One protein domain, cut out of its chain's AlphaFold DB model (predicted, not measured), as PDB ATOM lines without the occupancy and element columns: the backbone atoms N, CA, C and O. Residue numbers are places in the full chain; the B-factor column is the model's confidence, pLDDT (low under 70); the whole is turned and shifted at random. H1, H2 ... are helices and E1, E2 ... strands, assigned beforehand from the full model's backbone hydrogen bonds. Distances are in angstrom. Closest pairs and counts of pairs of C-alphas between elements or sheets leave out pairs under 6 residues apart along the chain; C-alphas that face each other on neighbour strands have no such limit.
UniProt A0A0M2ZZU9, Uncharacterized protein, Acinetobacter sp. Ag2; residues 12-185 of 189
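What this domain is: This is residues 12 to 185 of the 189 residues of an uncharacterized protein of Acinetobacter sp. Ag2 (UniProt A0A0M2ZZU9). A long, twisted wall of seven strands, E2 E3 E4 E5 E10 E9 E8, spreads along the domain, and H1, a small three-stranded sheet of E1 E6 E7, and H4 follow one another along one side of it. H1 packs over E4 and E5, and H4 is near E9 and E10. The printed part has 174 residues, with six named helices and ten named strands in the order E1 H1 E2 E3 E4 H2 H3 E5 E6 E7 H4 H5 E8 H6 E9 E10; both sheets are antiparallel and the class is mixed. It is compact, with a radius of gyration of the C-alphas of 16.6 A and spans of 49 by 40 by 27 A.

How they stand to each other: The largest sheet runs E2, residues 43 to 47, E3, 52 to 58, E4, 63 to 69, E5, 96 to 103, E10, 177 to 184, E9, 168 to 174, and E8, 142 to 145. E2, E3 and E4 form a meander, each strand the antiparallel neighbour of the one before, with hairpins E2 and E3, and E3 and E4. Within hydrogen-bond range are N 45 and O 54, 3.0 A, N 55 and O 67, 2.8 A, N 66 and O 100, 2.8 A, N 101 and O 183, 2.8 A, N 170 and O 182 in the hairpin of E9 and E10, 2.8 A, and N 143 and O 169, 2.9 A. H1, residues 28 to 35, is on this sheet at a height of 9.1 A, along the strands, at 4 degrees to E4 on the local plane. H1 touches H3, residues 89 to 92; their closest C-alphas, of Ala 28 and Phe 89, are 5.0 A apart. H4, residues 126 to 132, is on the sheet at a height of 8.9 A, only just over E10, with 3 C-alphas; H1 and H4 with the sheet make two layers, helices on one face. H4 and H5, residues 136 to 139, only just touch, only at the corner, with 3 pairs of C-alphas within 8 A, the closest Lys 130 and Ala 137, 5.4 A. H4 is also on the sheet E1, residues 15 to 17, E6, 113 to 115, and E7, 118 to 120, where N 16 and O 114 are 2.8 A and, in the hairpin of E6 and E7, N 118 and O 115 are 2.9 A apart. H2, residues 80 to 83, and H6, residues 148 to 154, are apart. Every O i to N i+4 pair is within range in H4, 2 of 3 in H6 and 1 of 4 in H1, where 4 of 5 O i to N i+3 pairs are; H2, H3 and H5 are too short for such a pair.

Where its parts are: E1 begins at C-alpha 15 (92.142, 108.435, 84.380). E5 begins at C-alpha 96 (83.544, 100.069, 96.702) and is 22.2 A long; E10 is 20.9 A, E4 20.1 A and H1 11.2 A. E10 ends at C-alpha 184 (85.494, 100.662, 81.690).

The domain as a whole: The C-alphas farthest apart, of Ser 81 and Asn 127, are 50.3 A apart. The printed part has no cut. The link H6 to E9, residues 155 to 167, is long. The mean pLDDT of the printed part is 92.3; residues 37 to 39 and 164 are under 70.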
ATOM      1  N   THR A  12      97.684 103.891  80.387       95.50
ATOM      2  CA  THR A  12      97.737 104.947  81.385       95.50
ATOM      3  C   THR A  12      97.606 104.349  82.773       95.50
ATOM      4  O   THR A  12      96.931 103.344  82.982       95.50
ATOM      5  N   THR A  13      98.228 105.007  83.745       95.06
ATOM      6  CA  THR A  13      97.982 104.733  85.165       95.06
ATOM      7  C   THR A  13      97.079 105.768  85.814       95.06
ATOM      8  O   THR A  13      96.802 105.669  87.005       95.06
ATOM      9  N   THR A  14      96.618 106.759  85.043       95.50
ATOM     10  CA  THR A  14      95.732 107.818  85.527       95.50
ATOM     11  C   THR A  14      94.602 108.101  84.540       95.50
ATOM     12  O   THR A  14      94.829 108.392  83.359       95.50
ATOM     13  N   VAL A  15      93.377 108.027  85.044       97.56
ATOM     14  CA  VAL A  15      92.142 108.435  84.380       97.56
ATOM     15  C   VAL A  15      91.302 109.164  85.414       97.56
ATOM     16  O   VAL A  15      90.787 108.554  86.345       97.56
ATOM     17  N   LYS A  16      91.149 110.479  85.264       97.38
ATOM     18  CA  LYS A  16      90.405 111.304  86.218       97.38
ATOM     19  C   LYS A  16      89.138 111.843  85.592       97.38
ATOM     20  O   LYS A  16      89.191 112.435  84.520       97.38
ATOM     21  N   VAL A  17      88.025 111.712  86.306       96.25
ATOM     22  CA  VAL A  17      86.745 112.339  85.954       96.25
ATOM     23  C   VAL A  17      86.272 113.160  87.144       96.25
ATOM     24  O   VAL A  17      86.080 112.629  88.235       96.25
ATOM     25  N   ASN A  18      86.126 114.473  86.959       94.38
ATOM     26  CA  ASN A  18      85.770 115.427  88.019       94.38
ATOM     27  C   ASN A  18      86.667 115.291  89.269       94.38
ATOM     28  O   ASN A  18      86.213 115.417  90.406       94.38
ATOM     29  N   GLY A  19      87.954 114.996  89.050       94.00
ATOM     30  CA  GLY A  19      88.952 114.792  90.104       94.00
ATOM     31  C   GLY A  19      88.931 113.414  90.779       94.00
ATOM     32  O   GLY A  19      89.755 113.177  91.660       94.00
ATOM     33  N   ILE A  20      88.036 112.505  90.383       95.94
ATOM     34  CA  ILE A  20      87.997 111.121  90.871       95.94
ATOM     35  C   ILE A  20      88.864 110.245  89.971       95.94
ATOM     36  O   ILE A  20      88.658 110.219  88.762       95.94
ATOM     37  N   GLU A  21      89.823 109.545  90.569       95.94
ATOM     38  CA  GLU A  21      90.706 108.597  89.885       95.94
ATOM     39  C   GLU A  21      89.969 107.281  89.603       95.94
ATOM     40  O   GLU A  21      89.387 106.693  90.515       95.94
ATOM     41  N   LEU A  22      90.009 106.828  88.349       95.31
ATOM     42  CA  LEU A  22      89.292 105.663  87.828       95.31
ATOM     43  C   LEU A  22      90.244 104.554  87.351       95.31
ATOM     44  O   LEU A  22      89.894 103.768  86.475       95.31
ATOM     45  N   ASN A  23      91.425 104.430  87.955       92.25
ATOM     46  CA  ASN A  23      92.329 103.293  87.739       92.25
ATOM     47  C   ASN A  23      92.128 102.132  88.738       92.25
ATOM     48  O   ASN A  23      92.907 101.186  88.742       92.25
ATOM     49  N   GLN A  24      91.121 102.226  89.613       92.06
ATOM     50  CA  GLN A  24      90.773 101.233  90.634       92.06
ATOM     51  C   GLN A  24      89.325 101.429  91.107       92.06
ATOM     52  O   GLN A  24      88.746 102.496  90.887       92.06
ATOM     53  N   ALA A  25      88.767 100.446  91.819       95.00
ATOM     54  CA  ALA A  25      87.433 100.550  92.405       95.00
ATOM     55  C   ALA A  25      87.282 101.795  93.303       95.00
ATOM     56  O   ALA A  25      88.150 102.116  94.125       95.00
ATOM     57  N   ILE A  26      86.145 102.477  93.176       96.31
ATOM     58  CA  ILE A  26      85.819 103.701  93.916       96.31
ATOM     59  C   ILE A  26      84.647 103.469  94.862       96.31
ATOM     60  O   ILE A  26      83.861 102.546  94.682       96.31
ATOM     61  N   SER A  27      84.506 104.313  95.880       96.75
ATOM     62  CA  SER A  27      83.356 104.246  96.792       96.75
ATOM     63  C   SER A  27      82.076 104.810  96.166       96.75
ATOM     64  O   SER A  27      82.129 105.742  95.362       96.75
ATOM     65  N   ALA A  28      80.911 104.318  96.590       94.94
ATOM     66  CA  ALA A  28      79.620 104.806  96.105       94.94
ATOM     67  C   ALA A  28      79.398 106.311  96.374       94.94
ATOM     68  O   ALA A  28      78.838 107.009  95.533       94.94
ATOM     69  N   VAL A  29      79.930 106.869  97.471       92.44
ATOM     70  CA  VAL A  29      79.940 108.335  97.688       92.44
ATOM     71  C   VAL A  29      80.765 109.113  96.652       92.44
ATOM     72  O   VAL A  29      80.490 110.287  96.405       92.44
ATOM     73  N   GLN A  30      81.774 108.505  96.021       94.44
ATOM     74  CA  GLN A  30      82.501 109.140  94.913       94.44
ATOM     75  C   GLN A  30      81.718 109.070  93.596       94.44
ATOM     76  O   GLN A  30      81.837 109.988  92.786       94.44
ATOM     77  N   VAL A  31      80.886 108.042  93.402       92.25
ATOM     78  CA  VAL A  31      80.052 107.867  92.199       92.25
ATOM     79  C   VAL A  31      79.088 109.038  92.004       92.25
ATOM     80  O   VAL A  31      78.921 109.515  90.884       92.25
ATOM     81  N   GLU A  32      78.517 109.586  93.078       83.38
ATOM     82  CA  GLU A  32      77.632 110.756  92.976       83.38
ATOM     83  C   GLU A  32      78.329 111.971  92.336       83.38
ATOM     84  O   GLU A  32      77.722 112.716  91.566       83.38
ATOM     85  N   LYS A  33      79.638 112.142  92.576       86.69
ATOM     86  CA  LYS A  33      80.437 113.213  91.955       86.69
ATOM     87  C   LYS A  33      80.677 112.981  90.462       86.69
ATOM     88  O   LYS A  33      80.929 113.943  89.733       86.69
ATOM     89  N   LEU A  34      80.576 111.736  89.996       90.56
ATOM     90  CA  LEU A  34      80.604 111.416  88.570       90.56
ATOM     91  C   LEU A  34      79.286 111.802  87.891       90.56
ATOM     92  O   LEU A  34      79.304 112.182  86.730       90.56
ATOM     93  N   LEU A  35      78.145 111.738  88.578       82.94
ATOM     94  CA  LEU A  35      76.826 111.990  87.976       82.94
ATOM     95  C   LEU A  35      76.410 113.468  87.980       82.94
ATOM     96  O   LEU A  35      75.564 113.877  87.182       82.94
ATOM     97  N   GLY A  36      77.008 114.277  88.858       72.88
ATOM     98  CA  GLY A  36      76.604 115.666  89.073       72.88
ATOM     99  C   GLY A  36      75.310 115.783  89.891       72.88
ATOM    100  O   GLY A  36      74.778 114.801  90.399       72.88
ATOM    101  N   LYS A  37      74.785 117.006  90.055       63.16
ATOM    102  CA  LYS A  37      73.672 117.328  90.981       63.16
ATOM    103  C   LYS A  37      72.268 116.915  90.500       63.16
ATOM    104  O   LYS A  37      71.286 117.561  90.856       63.16
ATOM    105  N   ASN A  38      72.145 115.870  89.689       61.34
ATOM    106  CA  ASN A  38      70.852 115.457  89.151       61.34
ATOM    107  C   ASN A  38      70.306 114.260  89.930       61.34
ATOM    108  O   ASN A  38      70.957 113.225  90.019       61.34
ATOM    109  N   SER A  39      69.084 114.392  90.454       58.81
ATOM    110  CA  SER A  39      68.338 113.259  91.002       58.81
ATOM    111  C   SER A  39      67.997 112.310  89.858       58.81
ATOM    112  O   SER A  39      67.133 112.614  89.035       58.81
ATOM    113  N   GLN A  40      68.695 111.182  89.785       78.06
ATOM    114  CA  GLN A  40      68.473 110.167  88.762       78.06
ATOM    115  C   GLN A  40      67.956 108.894  89.404       78.06
ATOM    116  O   GLN A  40      68.361 108.520  90.506       78.06
ATOM    117  N   LYS A  41      67.021 108.237  88.714       88.81
ATOM    118  CA  LYS A  41      66.548 106.925  89.132       88.81
ATOM    119  C   LYS A  41      67.721 105.956  89.021       88.81
ATOM    120  O   LYS A  41      68.319 105.829  87.953       88.81
ATOM    121  N   ILE A  42      68.041 105.306  90.133       93.50
ATOM    122  CA  ILE A  42      69.017 104.225  90.171       93.50
ATOM    123  C   ILE A  42      68.265 102.919  89.954       93.50
ATOM    124  O   ILE A  42      67.258 102.657  90.617       93.50
ATOM    125  N   THR A  43      68.748 102.127  89.011       95.44
ATOM    126  CA  THR A  43      68.349 100.738  88.837       95.44
ATOM    127  C   THR A  43      69.344  99.872  89.590       95.44
ATOM    128  O   THR A  43      70.541 100.148  89.580       95.44
ATOM    129  N   LYS A  44      68.843  98.844  90.267       95.75
ATOM    130  CA  LYS A  44      69.654  97.856  90.966       95.75
ATOM    131  C   LYS A  44      69.280  96.479  90.458       95.75
ATOM    132  O   LYS A  44      68.108  96.111  90.530       95.75
ATOM    133  N   GLU A  45      70.277  95.718  90.045       93.88
ATOM    134  CA  GLU A  45      70.110  94.383  89.482       93.88
ATOM    135  C   GLU A  45      71.182  93.436  90.032       93.88
ATOM    136  O   GLU A  45      72.238  93.865  90.498       93.88
ATOM    137  N   TYR A  46      70.877  92.140  90.030       93.25
ATOM    138  CA  TYR A  46      71.870  91.098  90.265       93.25
ATOM    139  C   TYR A  46      72.364  90.619  88.899       93.25
ATOM    140  O   TYR A  46      71.573  90.114  88.103       93.25
ATOM    141  N   ALA A  47      73.644  90.831  88.614       88.38
ATOM    142  CA  ALA A  47      74.278  90.432  87.370       88.38
ATOM    143  C   ALA A  47      74.636  88.943  87.449       88.38
ATOM    144  O   ALA A  47      75.602  88.558  88.105       88.38
ATOM    145  N   GLU A  48      73.850  88.089  86.789       87.31
ATOM    146  CA  GLU A  48      74.034  86.630  86.850       87.31
ATOM    147  C   GLU A  48      75.398  86.173  86.317       87.31
ATOM    148  O   GLU A  48      75.964  85.207  86.819       87.31
ATOM    149  N   CYS A  49      75.934  86.881  85.322       83.62
ATOM    150  CA  CYS A  49      77.203  86.553  84.676       83.62
ATOM    151  C   CYS A  49      78.421  86.738  85.596       83.62
ATOM    152  O   CYS A  49      79.349  85.936  85.537       83.62
ATOM    153  N   THR A  50      78.404  87.740  86.475       84.81
ATOM    154  CA  THR A  50      79.485  88.002  87.442       84.81
ATOM    155  C   THR A  50      79.154  87.545  88.858       84.81
ATOM    156  O   THR A  50      80.046  87.454  89.698       84.81
ATOM    157  N   GLY A  51      77.883  87.260  89.144       88.94
ATOM    158  CA  GLY A  51      77.407  86.947  90.488       88.94
ATOM    159  C   GLY A  51      77.430  88.144  91.445       88.94
ATOM    160  O   GLY A  51      77.493  87.955  92.660       88.94
ATOM    161  N   ASN A  52      77.399  89.371  90.919       92.25
ATOM    162  CA  ASN A  52      77.509  90.604  91.699       92.25
ATOM    163  C   ASN A  52      76.231  91.449  91.633       92.25
ATOM    164  O   ASN A  52      75.357  91.251  90.791       92.25
ATOM    165  N   TYR A  53      76.135  92.454  92.506       94.56
ATOM    166  CA  TYR A  53      75.101  93.485  92.394       94.56
ATOM    167  C   TYR A  53      75.609  94.678  91.580       94.56
ATOM    168  O   TYR A  53      76.624  95.288  91.929       94.56
ATOM    169  N   GLU A  54      74.847  95.045  90.549       94.88
ATOM    170  CA  GLU A  54      75.053  96.227  89.713       94.88
ATOM    171  C   GLU A  54      74.059  97.329  90.110       94.88
ATOM    172  O   GLU A  54      72.881  97.080  90.381       94.88
ATOM    173  N   TYR A  55      74.542  98.569  90.125       95.44
ATOM    174  CA  TYR A  55      73.740  99.778  90.236       95.44
ATOM    175  C   TYR A  55      73.999 100.637  89.007       95.44
ATOM    176  O   TYR A  55      75.143 100.997  88.731       95.44
ATOM    177  N   SER A  56      72.948 100.997  88.283       94.75
ATOM    178  CA  SER A  56      73.072 101.722  87.025       94.75
ATOM    179  C   SER A  56      72.142 102.922  86.954       94.75
ATOM    180  O   SER A  56      71.101 102.997  87.614       94.75
ATOM    181  N   THR A  57      72.555 103.919  86.178       94.00
ATOM    182  CA  THR A  57      71.754 105.106  85.909       94.00
ATOM    183  C   THR A  57      72.210 105.813  84.641       94.00
ATOM    184  O   THR A  57      73.330 105.624  84.159       94.00
ATOM    185  N   SER A  58      71.336 106.664  84.117       91.00
ATOM    186  CA  SER A  58      71.583 107.445  82.914       91.00
ATOM    187  C   SER A  58      71.114 108.876  83.114       91.00
ATOM    188  O   SER A  58      70.021 109.152  83.614       91.00
ATOM    189  N   THR A  59      71.943 109.801  82.654       87.06
ATOM    190  CA  THR A  59      71.633 111.223  82.609       87.06
ATOM    191  C   THR A  59      70.845 111.563  81.331       87.06
ATOM    192  O   THR A  59      71.081 110.944  80.288       87.06
ATOM    193  N   PRO A  60      69.986 112.602  81.336       83.75
ATOM    194  CA  PRO A  60      69.335 113.089  80.114       83.75
ATOM    195  C   PRO A  60      70.320 113.520  79.020       83.75
ATOM    196  O   PRO A  60      69.996 113.491  77.837       83.75
ATOM    197  N   SER A  61      71.542 113.897  79.402       81.62
ATOM    198  CA  SER A  61      72.613 114.278  78.483       81.62
ATOM    199  C   SER A  61      73.312 113.074  77.829       81.62
ATOM    200  O   SER A  61      74.300 113.253  77.124       81.62
ATOM    201  N   GLY A  62      72.830 111.844  78.035       85.88
ATOM    202  CA  GLY A  62      73.369 110.642  77.385       85.88
ATOM    203  C   GLY A  62      74.637 110.080  78.033       85.88
ATOM    204  O   GLY A  62      75.299 109.222  77.447       85.88
ATOM    205  N   LYS A  63      74.983 110.547  79.237       91.81
ATOM    206  CA  LYS A  63      75.988 109.904  80.092       91.81
ATOM    207  C   LYS A  63      75.348 108.735  80.837       91.81
ATOM    208  O   LYS A  63      74.326 108.938  81.489       91.81
ATOM    209  N   ASN A  64      75.944 107.556  80.743       92.75
ATOM    210  CA  ASN A  64      75.523 106.326  81.405       92.75
ATOM    211  C   ASN A  64      76.578 105.923  82.427       92.75
ATOM    212  O   ASN A  64      77.775 106.065  82.167       92.75
ATOM    213  N   LEU A  65      76.128 105.419  83.567       94.44
ATOM    214  CA  LEU A  65      76.987 104.896  84.611       94.44
ATOM    215  C   LEU A  65      76.462 103.539  85.061       94.44
ATOM    216  O   LEU A  65      75.279 103.401  85.370       94.44
ATOM    217  N   LYS A  66      77.370 102.578  85.163       95.06
ATOM    218  CA  LYS A  66      77.191 101.339  85.907       95.06
ATOM    219  C   LYS A  66      78.239 101.268  87.007       95.06
ATOM    220  O   LYS A  66      79.358 101.753  86.839       95.06
ATOM    221  N   PHE A  67      77.847 100.703  88.134       95.44
ATOM    222  CA  PHE A  67      78.660 100.522  89.324       95.44
ATOM    223  C   PHE A  67      78.422  99.117  89.852       95.44
ATOM    224  O   PHE A  67      77.332  98.803  90.331       95.44
ATOM    225  N   GLU A  68      79.440  98.280  89.766       95.44
ATOM    226  CA  GLU A  68      79.347  96.876  90.131       95.44
ATOM    227  C   GLU A  68      80.224  96.577  91.344       95.44
ATOM    228  O   GLU A  68      81.372  97.022  91.440       95.44
ATOM    229  N   ILE A  69      79.659  95.855  92.310       95.56
ATOM    230  CA  ILE A  69      80.290  95.599  93.604       95.56
ATOM    231  C   ILE A  69      80.911  94.210  93.592       95.56
ATOM    232  O   ILE A  69      80.207  93.211  93.705       95.56
ATOM    233  N   PHE A  70      82.235  94.185  93.528       93.19
ATOM    234  CA  PHE A  70      83.037  92.972  93.567       93.19
ATOM    235  C   PHE A  70      83.405  92.591  95.006       93.19
ATOM    236  O   PHE A  70      83.654  93.457  95.861       93.19
ATOM    237  N   ALA A  71      83.448  91.287  95.282       92.56
ATOM    238  CA  ALA A  71      83.756  90.757  96.608       92.56
ATOM    239  C   ALA A  71      85.211  91.038  97.020       92.56
ATOM    240  O   ALA A  71      85.467  91.354  98.183       92.56
ATOM    241  N   GLU A  72      86.156  90.986  96.076       92.06
ATOM    242  CA  GLU A  72      87.572  91.283  96.314       92.06
ATOM    243  C   GLU A  72      87.815  92.732  96.761       92.06
ATOM    244  O   GLU A  72      88.700  92.991  97.578       92.06
ATOM    245  N   ASP A  73      86.981  93.665  96.299       94.19
ATOM    246  CA  ASP A  73      87.043  95.081  96.668       94.19
ATOM    247  C   ASP A  73      86.326  95.365  98.005       94.19
ATOM    248  O   ASP A  73      86.489  96.438  98.597       94.19
ATOM    249  N   ASN A  74      85.530  94.404  98.497       96.69
ATOM    250  CA  ASN A  74      84.666  94.537  99.671       96.69
ATOM    251  C   ASN A  74      84.649  93.274 100.556       96.69
ATOM    252  O   ASN A  74      83.572  92.733 100.840       96.69
ATOM    253  N   PRO A  75      85.801  92.821 101.081       95.50
ATOM    254  CA  PRO A  75      85.893  91.571 101.837       95.50
ATOM    255  C   PRO A  75      85.028  91.547 103.109       95.50
ATOM    256  O   PRO A  75      84.781  90.477 103.666       95.50
ATOM    257  N   GLN A  76      84.563  92.700 103.596       94.19
ATOM    258  CA  GLN A  76      83.643  92.828 104.727       94.19
ATOM    259  C   GLN A  76      82.198  92.400 104.418       94.19
ATOM    260  O   GLN A  76      81.438  92.133 105.349       94.19
ATOM    261  N   ILE A  77      81.790  92.345 103.146       95.06
ATOM    262  CA  ILE A  77      80.441  91.922 102.758       95.06
ATOM    263  C   ILE A  77      80.409  90.393 102.744       95.06
ATOM    264  O   ILE A  77      81.089  89.756 101.950       95.06
ATOM    265  N   LYS A  78      79.639  89.797 103.659       91.81
ATOM    266  CA  LYS A  78      79.599  88.335 103.861       91.81
ATOM    267  C   LYS A  78      78.297  87.666 103.417       91.81
ATOM    268  O   LYS A  78      78.186  86.450 103.501       91.81
ATOM    269  N   SER A  79      77.287  88.443 103.032       91.62
ATOM    270  CA  SER A  79      75.945  87.932 102.741       91.62
ATOM    271  C   SER A  79      75.144  88.924 101.904       91.62
ATOM    272  O   SER A  79      75.231  90.133 102.128       91.62
ATOM    273  N   ASP A  80      74.268  88.400 101.043       89.94
ATOM    274  CA  ASP A  80      73.324  89.178 100.229       89.94
ATOM    275  C   ASP A  80      72.365  90.048 101.043       89.94
ATOM    276  O   ASP A  80      71.860  91.064 100.562       89.94
ATOM    277  N   SER A  81      72.152  89.700 102.316       93.94
ATOM    278  CA  SER A  81      71.387  90.523 103.257       93.94
ATOM    279  C   SER A  81      71.919  91.956 103.348       93.94
ATOM    280  O   SER A  81      71.133  92.886 103.548       93.94
ATOM    281  N   PHE A  82      73.222  92.157 103.111       95.69
ATOM    282  CA  PHE A  82      73.838  93.474 103.003       95.69
ATOM    283  C   PHE A  82      73.117  94.356 101.974       95.69
ATOM    284  O   PHE A  82      72.889  95.538 102.236       95.69
ATOM    285  N   TYR A  83      72.721  93.807 100.826       95.31
ATOM    286  CA  TYR A  83      72.144  94.583  99.733       95.31
ATOM    287  C   TYR A  83      70.651  94.854  99.907       95.31
ATOM    288  O   TYR A  83      70.150  95.783  99.283       95.31
ATOM    289  N   LYS A  84      69.923  94.105 100.743       93.38
ATOM    290  CA  LYS A  84      68.445  94.132 100.810       93.38
ATOM    291  C   LYS A  84      67.841  95.546 100.890       93.38
ATOM    292  O   LYS A  84      66.899  95.854 100.167       93.38
ATOM    293  N   ASN A  85      68.441  96.422 101.698       92.31
ATOM    294  CA  ASN A  85      67.959  97.791 101.932       92.31
ATOM    295  C   ASN A  85      68.802  98.873 101.233       92.31
ATOM    296  O   ASN A  85      68.708 100.046 101.583       92.31
ATOM    297  N   LYS A  86      69.648  98.483 100.276       95.50
ATOM    298  CA  LYS A  86      70.501  99.389  99.505       95.50
ATOM    299  C   LYS A  86      69.985  99.439  98.077       95.50
ATOM    300  O   LYS A  86      70.042  98.437  97.377       95.50
ATOM    301  N   GLN A  87      69.413 100.572  97.705       93.75
ATOM    302  CA  GLN A  87      68.729 100.852  96.440       93.75
ATOM    303  C   GLN A  87      69.405 101.990  95.665       93.75
ATOM    304  O   GLN A  87      69.105 102.209  94.498       93.75
ATOM    305  N   ASN A  88      70.310 102.736  96.300       92.75
ATOM    306  CA  ASN A  88      71.026 103.851  95.693       92.75
ATOM    307  C   ASN A  88      72.442 103.994  96.277       92.75
ATOM    308  O   ASN A  88      72.795 103.347  97.268       92.75
ATOM    309  N   PHE A  89      73.244 104.871  95.668       92.81
ATOM    310  CA  PHE A  89      74.635 105.107  96.062       92.81
ATOM    311  C   PHE A  89      74.784 105.659  97.489       92.81
ATOM    312  O   PHE A  89      75.722 105.290  98.193       92.81
ATOM    313  N   GLN A  90      73.830 106.464  97.966       91.94
ATOM    314  CA  GLN A  90      73.846 107.017  99.330       91.94
ATOM    315  C   GLN A  90      73.754 105.910 100.379       91.94
ATOM    316  O   GLN A  90      74.501 105.901 101.353       91.94
ATOM    317  N   GLN A  91      72.872 104.936 100.152       94.56
ATOM    318  CA  GLN A  91      72.678 103.784 101.036       94.56
ATOM    319  C   GLN A  91      73.844 102.786 100.980       94.56
ATOM    320  O   GLN A  91      74.038 102.008 101.917       94.56
ATOM    321  N   LEU A  92      74.618 102.795  99.892       95.19
ATOM    322  CA  LEU A  92      75.872 102.051  99.769       95.19
ATOM    323  C   LEU A  92      77.020 102.712 100.542       95.19
ATOM    324  O   LEU A  92      77.910 102.013 101.023       95.19
ATOM    325  N   GLY A  93      76.996 104.035 100.715       93.81
ATOM    326  CA  GLY A  93      77.996 104.760 101.494       93.81
ATOM    327  C   GLY A  93      79.411 104.511 100.967       93.81
ATOM    328  O   GLY A  93      79.734 104.846  99.830       93.81
ATOM    329  N   THR A  94      80.272 103.919 101.794       95.56
ATOM    330  CA  THR A  94      81.683 103.676 101.459       95.56
ATOM    331  C   THR A  94      81.942 102.357 100.729       95.56
ATOM    332  O   THR A  94      83.106 102.032 100.493       95.56
ATOM    333  N   THR A  95      80.908 101.582 100.380       97.25
ATOM    334  CA  THR A  95      81.068 100.364  99.572       97.25
ATOM    335  C   THR A  95      81.755 100.691  98.260       97.25
ATOM    336  O   THR A  95      81.386 101.659  97.591       97.25
ATOM    337  N   LYS A  96      82.771  99.899  97.922       97.44
ATOM    338  CA  LYS A  96      83.544 100.069  96.702       97.44
ATOM    339  C   LYS A  96      82.909  99.313  95.548       97.44
ATOM    340  O   LYS A  96      82.265  98.291  95.753       97.44
ATOM    341  N   GLY A  97      83.128  99.802  94.345       95.69
ATOM    342  CA  GLY A  97      82.729  99.124  93.130       95.69
ATOM    343  C   GLY A  97      83.511  99.650  91.945       95.69
ATOM    344  O   GLY A  97      84.131 100.719  92.006       95.69
ATOM    345  N   ARG A  98      83.496  98.861  90.882       95.50
ATOM    346  CA  ARG A  98      84.099  99.209  89.601       95.50
ATOM    347  C   ARG A  98      83.062  99.917  88.753       95.50
ATOM    348  O   ARG A  98      81.874  99.605  88.836       95.50
ATOM    349  N   VAL A  99      83.504 100.901  87.981       95.31
ATOM    350  CA  VAL A  99      82.619 101.708  87.146       95.31
ATOM    351  C   VAL A  99      82.803 101.430  85.665       95.31
ATOM    352  O   VAL A  99      83.920 101.321  85.162       95.31
ATOM    353  N   TRP A 100      81.678 101.427  84.962       95.12
ATOM    354  CA  TRP A 100      81.619 101.685  83.532       95.12
ATOM    355  C   TRP A 100      80.902 103.014  83.331       95.12
ATOM    356  O   TRP A 100      79.751 103.194  83.735       95.12
ATOM    357  N   LEU A 101      81.613 103.974  82.750       95.38
ATOM    358  CA  LEU A 101      81.139 105.323  82.498       95.38
ATOM    359  C   LEU A 101      81.236 105.633  81.007       95.38
ATOM    360  O   LEU A 101      82.328 105.643  80.447       95.38
ATOM    361  N   ALA A 102      80.101 105.910  80.372       95.31
ATOM    362  CA  ALA A 102      80.041 106.132  78.932       95.31
ATOM    363  C   ALA A 102      79.271 107.403  78.583       95.31
ATOM    364  O   ALA A 102      78.193 107.661  79.115       95.31
ATOM    365  N   TRP A 103      79.788 108.171  77.631       95.31
ATOM    366  CA  TRP A 103      79.111 109.303  77.011       95.31
ATOM    367  C   TRP A 103      78.747 108.915  75.581       95.31
ATOM    368  O   TRP A 103      79.615 108.812  74.715       95.31
ATOM    369  N   SER A 104      77.453 108.708  75.324       92.25
ATOM    370  CA  SER A 104      76.949 108.290  74.005       92.25
ATOM    371  C   SER A 104      76.962 109.406  72.954       92.25
ATOM    372  O   SER A 104      76.773 109.134  71.767       92.25
ATOM    373  N   ASN A 105      77.182 110.646  73.394       92.50
ATOM    374  CA  ASN A 105      77.398 111.818  72.562       92.50
ATOM    375  C   ASN A 105      78.431 112.733  73.234       92.50
ATOM    376  O   ASN A 105      78.160 113.339  74.273       92.50
ATOM    377  N   SER A 106      79.604 112.856  72.618       92.56
ATOM    378  CA  SER A 106      80.716 113.670  73.110       92.56
ATOM    379  C   SER A 106      80.360 115.147  73.273       92.56
ATOM    380  O   SER A 106      80.938 115.810  74.126       92.56
ATOM    381  N   GLN A 107      79.390 115.663  72.507       92.06
ATOM    382  CA  GLN A 107      78.956 117.063  72.590       92.06
ATOM    383  C   GLN A 107      78.363 117.413  73.957       92.06
ATOM    384  O   GLN A 107      78.311 118.580  74.329       92.06
ATOM    385  N   ASN A 108      77.963 116.397  74.721       88.56
ATOM    386  CA  ASN A 108      77.405 116.542  76.054       88.56
ATOM    387  C   ASN A 108      78.440 116.322  77.173       88.56
ATOM    388  O   ASN A 108      78.072 116.286  78.351       88.56
ATOM    389  N   ILE A 109      79.725 116.158  76.834       91.25
ATOM    390  CA  ILE A 109      80.807 116.084  77.820       91.25
ATOM    391  C   ILE A 109      81.017 117.479  78.416       91.25
ATOM    392  O   ILE A 109      81.649 118.346  77.814       91.25
ATOM    393  N   ASN A 110      80.497 117.655  79.630       88.88
ATOM    394  CA  ASN A 110      80.735 118.818  80.494       88.88
ATOM    395  C   ASN A 110      81.637 118.476  81.692       88.88
ATOM    396  O   ASN A 110      81.923 119.332  82.527       88.88
ATOM    397  N   ASP A 111      82.045 117.213  81.797       92.19
ATOM    398  CA  ASP A 111      82.917 116.722  82.854       92.19
ATOM    399  C   ASP A 111      84.369 117.144  82.621       92.19
ATOM    400  O   ASP A 111      84.834 117.283  81.489       92.19
ATOM    401  N   SER A 112      85.115 117.276  83.713       95.00
ATOM    402  CA  SER A 112      86.563 117.425  83.660       95.00
ATOM    403  C   SER A 112      87.198 116.041  83.531       95.00
ATOM    404  O   SER A 112      87.299 115.319  84.525       95.00
ATOM    405  N   ILE A 113      87.573 115.656  82.307       97.12
ATOM    406  CA  ILE A 113      88.129 114.333  81.989       97.12
ATOM    407  C   ILE A 113      89.605 114.458  81.612       97.12
ATOM    408  O   ILE A 113      89.954 115.208  80.698       97.12
ATOM    409  N   PHE A 114      90.461 113.686  82.279       98.12
ATOM    410  CA  PHE A 114      91.882 113.580  81.961       98.12
ATOM    411  C   PHE A 114      92.308 112.124  81.811       98.12
ATOM    412  O   PHE A 114      92.057 111.317  82.702       98.12
ATOM    413  N   VAL A 115      93.015 111.815  80.725       97.75
ATOM    414  CA  VAL A 115      93.647 110.509  80.485       97.75
ATOM    415  C   VAL A 115      95.137 110.754  80.317       97.75
ATOM    416  O   VAL A 115      95.537 111.469  79.405       97.75
ATOM    417  N   ASN A 116      95.963 110.227  81.224       93.69
ATOM    418  CA  ASN A 116      97.408 110.497  81.245       93.69
ATOM    419  C   ASN A 116      97.739 112.008  81.186       93.69
ATOM    420  O   ASN A 116      98.564 112.462  80.394       93.69
ATOM    421  N   ASN A 117      97.026 112.806  81.990       92.62
ATOM    422  CA  ASN A 117      97.065 114.278  82.011       92.62
ATOM    423  C   ASN A 117      96.636 114.995  80.714       92.62
ATOM    424  O   ASN A 117      96.649 116.225  80.687       92.62
ATOM    425  N   GLN A 118      96.196 114.281  79.675       97.00
ATOM    426  CA  GLN A 118      95.598 114.891  78.488       97.00
ATOM    427  C   GLN A 118      94.123 115.179  78.738       97.00
ATOM    428  O   GLN A 118      93.367 114.290  79.133       97.00
ATOM    429  N   ALA A 119      93.716 116.428  78.522       97.19
ATOM    430  CA  ALA A 119      92.328 116.837  78.676       97.19
ATOM    431  C   ALA A 119      91.484 116.286  77.520       97.19
ATOM    432  O   ALA A 119      91.712 116.620  76.355       97.19
ATOM    433  N   ILE A 120      90.475 115.481  77.847       97.75
ATOM    434  CA  ILE A 120      89.538 114.939  76.865       97.75
ATOM    435  C   ILE A 120      88.273 115.790  76.895       97.75
ATOM    436  O   ILE A 120      87.550 115.833  77.888       97.75
ATOM    437  N   THR A 121      88.011 116.494  75.797       96.31
ATOM    438  CA  THR A 121      86.856 117.390  75.651       96.31
ATOM    439  C   THR A 121      86.026 116.999  74.431       96.31
ATOM    440  O   THR A 121      86.461 116.211  73.593       96.31
ATOM    441  N   HIS A 122      84.849 117.606  74.262       94.12
ATOM    442  CA  HIS A 122      84.024 117.431  73.059       94.12
ATOM    443  C   HIS A 122      84.724 117.861  71.750       94.12
ATOM    444  O   HIS A 122      84.256 117.521  70.662       94.12
ATOM    445  N   GLN A 123      85.830 118.610  71.838       96.00
ATOM    446  CA  GLN A 123      86.641 119.052  70.696       96.00
ATOM    447  C   GLN A 123      87.826 118.125  70.411       96.00
ATOM    448  O   GLN A 123      88.584 118.376  69.476       96.00
ATOM    449  N   TYR A 124      88.009 117.064  71.203       98.12
ATOM    450  CA  TYR A 124      89.084 116.103  70.997       98.12
ATOM    451  C   TYR A 124      88.949 115.438  69.619       98.12
ATOM    452  O   TYR A 124      87.848 115.130  69.153       98.12
ATOM    453  N   THR A 125      90.073 115.253  68.926       98.25
ATOM    454  CA  THR A 125      90.092 114.799  67.527       98.25
ATOM    455  C   THR A 125      90.916 113.536  67.367       98.25
ATOM    456  O   THR A 125      91.800 113.249  68.172       98.25
ATOM    457  N   LEU A 126      90.687 112.817  66.267       98.25
ATOM    458  CA  LEU A 126      91.487 111.643  65.918       98.25
ATOM    459  C   LEU A 126      92.974 111.991  65.732       98.25
ATOM    460  O   LEU A 126      93.844 111.185  66.046       98.25
ATOM    461  N   ASN A 127      93.290 113.192  65.237       98.12
ATOM    462  CA  ASN A 127      94.683 113.624  65.083       98.12
ATOM    463  C   ASN A 127      95.356 113.859  66.437       98.12
ATOM    464  O   ASN A 127      96.516 113.495  66.608       98.12
ATOM    465  N   GLN A 128      94.621 114.427  67.395       98.12
ATOM    466  CA  GLN A 128      95.105 114.577  68.763       98.12
ATOM    467  C   GLN A 128      95.290 113.203  69.421       98.12
ATOM    468  O   GLN A 128      96.356 112.933  69.957       98.12
ATOM    469  N   PHE A 129      94.334 112.282  69.248       98.31
ATOM    470  CA  PHE A 129      94.467 110.895  69.708       98.31
ATOM    471  C   PHE A 129      95.714 110.198  69.156       98.31
ATOM    472  O   PHE A 129      96.484 109.640  69.922       98.31
ATOM    473  N   LYS A 130      95.967 110.289  67.845       97.56
ATOM    474  CA  LYS A 130      97.171 109.721  67.208       97.56
ATOM    475  C   LYS A 130      98.479 110.287  67.762       97.56
ATOM    476  O   LYS A 130      99.503 109.615  67.698       97.56
ATOM    477  N   LYS A 131      98.458 111.533  68.241       97.19
ATOM    478  CA  LYS A 131      99.614 112.187  68.857       97.19
ATOM    479  C   LYS A 131      99.807 111.733  70.302       97.19
ATOM    480  O   LYS A 131     100.938 111.478  70.700       97.19
ATOM    481  N   ASP A 132      98.717 111.650  71.055       97.19
ATOM    482  CA  ASP A 132      98.745 111.361  72.488       97.19
ATOM    483  C   ASP A 132      98.897 109.856  72.775       97.19
ATOM    484  O   ASP A 132      99.539 109.488  73.757       97.19
ATOM    485  N   PHE A 133      98.369 109.003  71.889       96.81
ATOM    486  CA  PHE A 133      98.359 107.537  71.986       96.81
ATOM    487  C   PHE A 133      98.753 106.887  70.639       96.81
ATOM    488  O   PHE A 133      97.918 106.313  69.925       96.81
ATOM    489  N   PRO A 134     100.028 107.018  70.224       95.31
ATOM    490  CA  PRO A 134     100.486 106.602  68.901       95.31
ATOM    491  C   PRO A 134     100.521 105.084  68.688       95.31
ATOM    492  O   PRO A 134     100.524 104.648  67.537       95.31
ATOM    493  N   ASN A 135     100.596 104.271  69.745       92.81
ATOM    494  CA  ASN A 135     100.566 102.816  69.617       92.81
ATOM    495  C   ASN A 135      99.136 102.298  69.556       92.81
ATOM    496  O   ASN A 135      98.821 101.538  68.643       92.81
ATOM    497  N   SER A 136      98.259 102.793  70.430       94.00
ATOM    498  CA  SER A 136      96.830 102.483  70.371       94.00
ATOM    499  C   SER A 136      96.243 102.830  69.007       94.00
ATOM    500  O   SER A 136      95.536 102.018  68.419       94.00
ATOM    501  N   ALA A 137      96.627 103.970  68.424       95.12
ATOM    502  CA  ALA A 137      96.153 104.391  67.106       95.12
ATOM    503  C   ALA A 137      96.581 103.498  65.923       95.12
ATOM    504  O   ALA A 137      96.081 103.698  64.812       95.12
ATOM    505  N   LYS A 138      97.507 102.548  66.120       91.56
ATOM    506  CA  LYS A 138      97.874 101.554  65.094       91.56
ATOM    507  C   LYS A 138      96.886 100.390  65.045       91.56
ATOM    508  O   LYS A 138      96.650  99.865  63.960       91.56
ATOM    509  N   ASN A 139      96.320 100.019  66.195       82.62
ATOM    510  CA  ASN A 139      95.518  98.805  66.358       82.62
ATOM    511  C   ASN A 139      94.030  99.104  66.600       82.62
ATOM    512  O   ASN A 139      93.190  98.238  66.373       82.62
ATOM    513  N   GLY A 140      93.689 100.321  67.028       91.25
ATOM    514  CA  GLY A 140      92.323 100.707  67.348       91.25
ATOM    515  C   GLY A 140      92.252 102.090  67.986       91.25
ATOM    516  O   GLY A 140      92.941 103.027  67.571       91.25
ATOM    517  N   THR A 141      91.384 102.231  68.980       95.56
ATOM    518  CA  THR A 141      91.159 103.498  69.688       95.56
ATOM    519  C   THR A 141      91.007 103.298  71.192       95.56
ATOM    520  O   THR A 141      90.406 104.126  71.877       95.56
ATOM    521  N   ASP A 142      91.586 102.214  71.702       95.38
ATOM    522  CA  ASP A 142      91.560 101.845  73.109       95.38
ATOM    523  C   ASP A 142      92.888 102.155  73.789       95.38
ATOM    524  O   ASP A 142      93.959 101.937  73.223       95.38
ATOM    525  N   VAL A 143      92.822 102.650  75.018       95.62
ATOM    526  CA  VAL A 143      93.983 102.883  75.883       95.62
ATOM    527  C   VAL A 143      93.784 102.078  77.157       95.62
ATOM    528  O   VAL A 143      92.783 102.264  77.848       95.62
ATOM    529  N   LEU A 144      94.732 101.203  77.486       95.06
ATOM    530  CA  LEU A 144      94.660 100.378  78.691       95.06
ATOM    531  C   LEU A 144      94.725 101.250  79.947       95.06
ATOM    532  O   LEU A 144      95.509 102.195  80.028       95.06
ATOM    533  N   ILE A 145      93.936 100.909  80.957       95.56
ATOM    534  CA  ILE A 145      94.013 101.495  82.292       95.56
ATOM    535  C   ILE A 145      94.662 100.458  83.192       95.56
ATOM    536  O   ILE A 145      94.090  99.406  83.450       95.56
ATOM    537  N   LEU A 146      95.857 100.769  83.677       93.25
ATOM    538  CA  LEU A 146      96.635  99.874  84.519       93.25
ATOM    539  C   LEU A 146      96.881 100.517  85.879       93.25
ATOM    540  O   LEU A 146      97.193 101.701  85.994       93.25
ATOM    541  N   THR A 147      96.841  99.726  86.938       90.31
ATOM    542  CA  THR A 147      97.465 100.101  88.206       90.31
ATOM    543  C   THR A 147      98.982 100.228  88.030       90.31
ATOM    544  O   THR A 147      99.589  99.708  87.090       90.31
ATOM    545  N   SER A 148      99.664 100.874  88.979       89.00
ATOM    546  CA  SER A 148     101.133 100.950  88.947       89.00
ATOM    547  C   SER A 148     101.815  99.575  89.020       89.00
ATOM    548  O   SER A 148     102.963  99.441  88.594       89.00
ATOM    549  N   ALA A 149     101.148  98.565  89.588       89.50
ATOM    550  CA  ALA A 149     101.656  97.197  89.639       89.50
ATOM    551  C   ALA A 149     101.523  96.507  88.275       89.50
ATOM    552  O   ALA A 149     102.506  95.957  87.776       89.50
ATOM    553  N   GLU A 150     100.353  96.610  87.646       91.88
ATOM    554  CA  GLU A 150     100.088  96.070  86.310       91.88
ATOM    555  C   GLU A 150     100.965  96.733  85.250       91.88
ATOM    556  O   GLU A 150     101.560  96.036  84.441       91.88
ATOM    557  N   ALA A 151     101.183  98.050  85.315       91.75
ATOM    558  CA  ALA A 151     102.090  98.749  84.401       91.75
ATOM    559  C   ALA A 151     103.511  98.148  84.399       91.75
ATOM    560  O   ALA A 151     104.133  97.990  83.350       91.75
ATOM    561  N   LYS A 152     104.030  97.740  85.566       90.44
ATOM    562  CA  LYS A 152     105.341  97.065  85.661       90.44
ATOM    563  C   LYS A 152     105.330  95.670  85.037       90.44
ATOM    564  O   LYS A 152     106.379  95.210  84.583       90.44
ATOM    565  N   GLN A 153     104.193  94.979  85.075       89.88
ATOM    566  CA  GLN A 153     104.019  93.661  84.464       89.88
ATOM    567  C   GLN A 153     103.839  93.776  82.949       89.88
ATOM    568  O   GLN A 153     104.497  93.048  82.211       89.88
ATOM    569  N   TYR A 154     103.062  94.757  82.490       89.94
ATOM    570  CA  TYR A 154     102.831  95.065  81.083       89.94
ATOM    571  C   TYR A 154     104.137  95.275  80.314       89.94
ATOM    572  O   TYR A 154     104.348  94.687  79.259       89.94
ATOM    573  N   LEU A 155     105.083  96.019  80.900       87.88
ATOM    574  CA  LEU A 155     106.409  96.240  80.305       87.88
ATOM    575  C   LEU A 155     107.232  94.955  80.114       87.88
ATOM    576  O   LEU A 155     108.195  94.954  79.351       87.88
ATOM    577  N   LYS A 156     106.895  93.876  80.823       87.81
ATOM    578  CA  LYS A 156     107.561  92.572  80.704       87.81
ATOM    579  C   LYS A 156     106.793  91.615  79.798       87.81
ATOM    580  O   LYS A 156     107.416  90.761  79.173       87.81
ATOM    581  N   LYS A 157     105.463  91.713  79.793       87.75
ATOM    582  CA  LYS A 157     104.549  90.744  79.185       87.75
ATOM    583  C   LYS A 157     103.271  91.415  78.675       87.75
ATOM    584  O   LYS A 157     102.175  91.127  79.145       87.75
ATOM    585  N   SER A 158     103.404  92.326  77.718       84.62
ATOM    586  CA  SER A 158     102.270  93.113  77.212       84.62
ATOM    587  C   SER A 158     101.151  92.255  76.615       84.62
ATOM    588  O   SER A 158      99.990  92.620  76.716       84.62
ATOM    589  N   THR A 159     101.483  91.086  76.061       83.94
ATOM    590  CA  THR A 159     100.516  90.151  75.465       83.94
ATOM    591  C   THR A 159      99.576  89.489  76.475       83.94
ATOM    592  O   THR A 159      98.635  88.836  76.055       83.94
ATOM    593  N   GLU A 160      99.831  89.597  77.786       85.06
ATOM    594  CA  GLU A 160      98.917  89.093  78.828       85.06
ATOM    595  C   GLU A 160      97.788  90.096  79.157       85.06
ATOM    596  O   GLU A 160      96.907  89.782  79.952       85.06
ATOM    597  N   PHE A 161      97.804  91.296  78.562       85.50
ATOM    598  CA  PHE A 161      96.857  92.374  78.846       85.50
ATOM    599  C   PHE A 161      96.012  92.672  77.611       85.50
ATOM    600  O   PHE A 161      96.390  93.463  76.750       85.50
ATOM    601  N   GLU A 162      94.856  92.022  77.537       79.44
ATOM    602  CA  GLU A 162      93.925  92.165  76.422       79.44
ATOM    603  C   GLU A 162      92.788  93.139  76.763       79.44
ATOM    604  O   GLU A 162      92.272  93.157  77.888       79.44
ATOM    605  N   ILE A 163      92.380  93.944  75.778       75.81
ATOM    606  CA  ILE A 163      91.192  94.806  75.865       75.81
ATOM    607  C   ILE A 163      89.943  93.943  76.065       75.81
ATOM    608  O   ILE A 163      89.805  92.881  75.463       75.81
ATOM    609  N   GLY A 164      89.037  94.395  76.933       69.69
ATOM    610  CA  GLY A 164      87.839  93.649  77.332       69.69
ATOM    611  C   GLY A 164      88.042  92.794  78.587       69.69
ATOM    612  O   GLY A 164      87.110  92.655  79.372       69.69
ATOM    613  N   TYR A 165      89.264  92.315  78.839       77.56
ATOM    614  CA  TYR A 165      89.641  91.673  80.110       77.56
ATOM    615  C   TYR A 165      90.411  92.613  81.040       77.56
ATOM    616  O   TYR A 165      90.387  92.456  82.259       77.56
ATOM    617  N   THR A 166      91.074  93.611  80.461       87.81
ATOM    618  CA  THR A 166      91.761  94.684  81.175       87.81
ATOM    619  C   THR A 166      90.929  95.954  81.101       87.81
ATOM    620  O   THR A 166      90.293  96.216  80.080       87.81
ATOM    621  N   ALA A 167      90.951  96.767  82.157       93.50
ATOM    622  CA  ALA A 167      90.316  98.079  82.145       93.50
ATOM    623  C   ALA A 167      90.852  98.953  80.994       93.50
ATOM    624  O   ALA A 167      92.034  98.890  80.651       93.50
ATOM    625  N   TYR A 168      89.994  99.779  80.397       95.44
ATOM    626  CA  TYR A 168      90.347 100.590  79.231       95.44
ATOM    627  C   TYR A 168      89.541 101.891  79.141       95.44
ATOM    628  O   TYR A 168      88.469 102.047  79.735       95.44
ATOM    629  N   VAL A 169      90.073 102.834  78.365       97.12
ATOM    630  CA  VAL A 169      89.341 103.978  77.819       97.12
ATOM    631  C   VAL A 169      89.162 103.758  76.324       97.12
ATOM    632  O   VAL A 169      90.155 103.628  75.612       97.12
ATOM    633  N   HIS A 170      87.919 103.764  75.853       97.00
ATOM    634  CA  HIS A 170      87.592 103.652  74.437       97.00
ATOM    635  C   HIS A 170      87.169 105.003  73.867       97.00
ATOM    636  O   HIS A 170      86.287 105.684  74.405       97.00
ATOM    637  N   PHE A 171      87.776 105.372  72.742       98.00
ATOM    638  CA  PHE A 171      87.456 106.584  72.001       98.00
ATOM    639  C   PHE A 171      86.771 106.225  70.678       98.00
ATOM    640  O   PHE A 171      87.376 105.614  69.802       98.00
ATOM    641  N   ASP A 172      85.534 106.671  70.474       97.88
ATOM    642  CA  ASP A 172      84.843 106.518  69.190       97.88
ATOM    643  C   ASP A 172      84.927 107.830  68.411       97.88
ATOM    644  O   ASP A 172      84.485 108.876  68.897       97.88
ATOM    645  N   PHE A 173      85.472 107.792  67.194       98.00
ATOM    646  CA  PHE A 173      85.597 108.970  66.335       98.00
ATOM    647  C   PHE A 173      84.670 108.878  65.127       98.00
ATOM    648  O   PHE A 173      84.663 107.891  64.397       98.00
ATOM    649  N   LYS A 174      83.965 109.974  64.831       97.38
ATOM    650  CA  LYS A 174      83.163 110.132  63.614       97.38
ATOM    651  C   LYS A 174      83.588 111.399  62.888       97.38
ATOM    652  O   LYS A 174      83.637 112.475  63.479       97.38
ATOM    653  N   ASN A 175      83.913 111.281  61.600       96.38
ATOM    654  CA  ASN A 175      84.406 112.396  60.778       96.38
ATOM    655  C   ASN A 175      85.607 113.131  61.419       96.38
ATOM    656  O   ASN A 175      85.686 114.357  61.396       96.38
ATOM    657  N   GLY A 176      86.514 112.375  62.051       96.62
ATOM    658  CA  GLY A 176      87.722 112.897  62.703       96.62
ATOM    659  C   GLY A 176      87.507 113.582  64.060       96.62
ATOM    660  O   GLY A 176      88.488 113.987  64.683       96.62
ATOM    661  N   LYS A 177      86.264 113.689  64.539       97.88
ATOM    662  CA  LYS A 177      85.910 114.275  65.841       97.88
ATOM    663  C   LYS A 177      85.489 113.187  66.818       97.88
ATOM    664  O   LYS A 177      84.904 112.190  66.396       97.88
ATOM    665  N   LEU A 178      85.769 113.379  68.107       98.12
ATOM    666  CA  LEU A 178      85.261 112.493  69.152       98.12
ATOM    667  C   LEU A 178      83.733 112.471  69.077       98.12
ATOM    668  O   LEU A 178      83.101 113.525  69.025       98.12
ATOM    669  N   ASN A 179      83.146 111.284  69.061       97.19
ATOM    670  CA  ASN A 179      81.709 111.050  68.970       97.19
ATOM    671  C   ASN A 179      81.183 110.372  70.237       97.19
ATOM    672  O   ASN A 179      80.162 110.808  70.768       97.19
ATOM    673  N   LYS A 180      81.908 109.381  70.769       97.25
ATOM    674  CA  LYS A 180      81.630 108.755  72.070       97.25
ATOM    675  C   LYS A 180      82.916 108.549  72.853       97.25
ATOM    676  O   LYS A 180      83.997 108.466  72.273       97.25
ATOM    677  N   LEU A 181      82.772 108.458  74.165       97.69
ATOM    678  CA  LEU A 181      83.853 108.126  75.081       97.69
ATOM    679  C   LEU A 181      83.340 107.106  76.086       97.69
ATOM    680  O   LEU A 181      82.227 107.250  76.592       97.69
ATOM    681  N   GLU A 182      84.161 106.123  76.403       96.44
ATOM    682  CA  GLU A 182      83.867 105.120  77.415       96.44
ATOM    683  C   GLU A 182      85.088 104.888  78.299       96.44
ATOM    684  O   GLU A 182      86.216 104.861  77.822       96.44
ATOM    685  N   ILE A 183      84.847 104.734  79.598       96.50
ATOM    686  CA  ILE A 183      85.822 104.316  80.601       96.50
ATOM    687  C   ILE A 183      85.240 103.069  81.256       96.50
ATOM    688  O   ILE A 183      84.175 103.147  81.873       96.50
ATOM    689  N   ASN A 184      85.925 101.938  81.133       94.88
ATOM    690  CA  ASN A 184      85.494 100.662  81.690       94.88
ATOM    691  C   ASN A 184      86.583 100.119  82.623       94.88
ATOM    692  O   ASN A 184      87.711  99.886  82.199       94.88
ATOM    693  N   GLN A 185      86.250  99.919  83.900       92.50
ATOM    694  CA  GLN A 185      87.164  99.376  84.912       92.50
ATOM    695  C   GLN A 185      87.217  97.837  84.947       92.50
ATOM    696  O   GLN A 185      87.577  97.258  85.970       92.50
TER     697      GLN A 185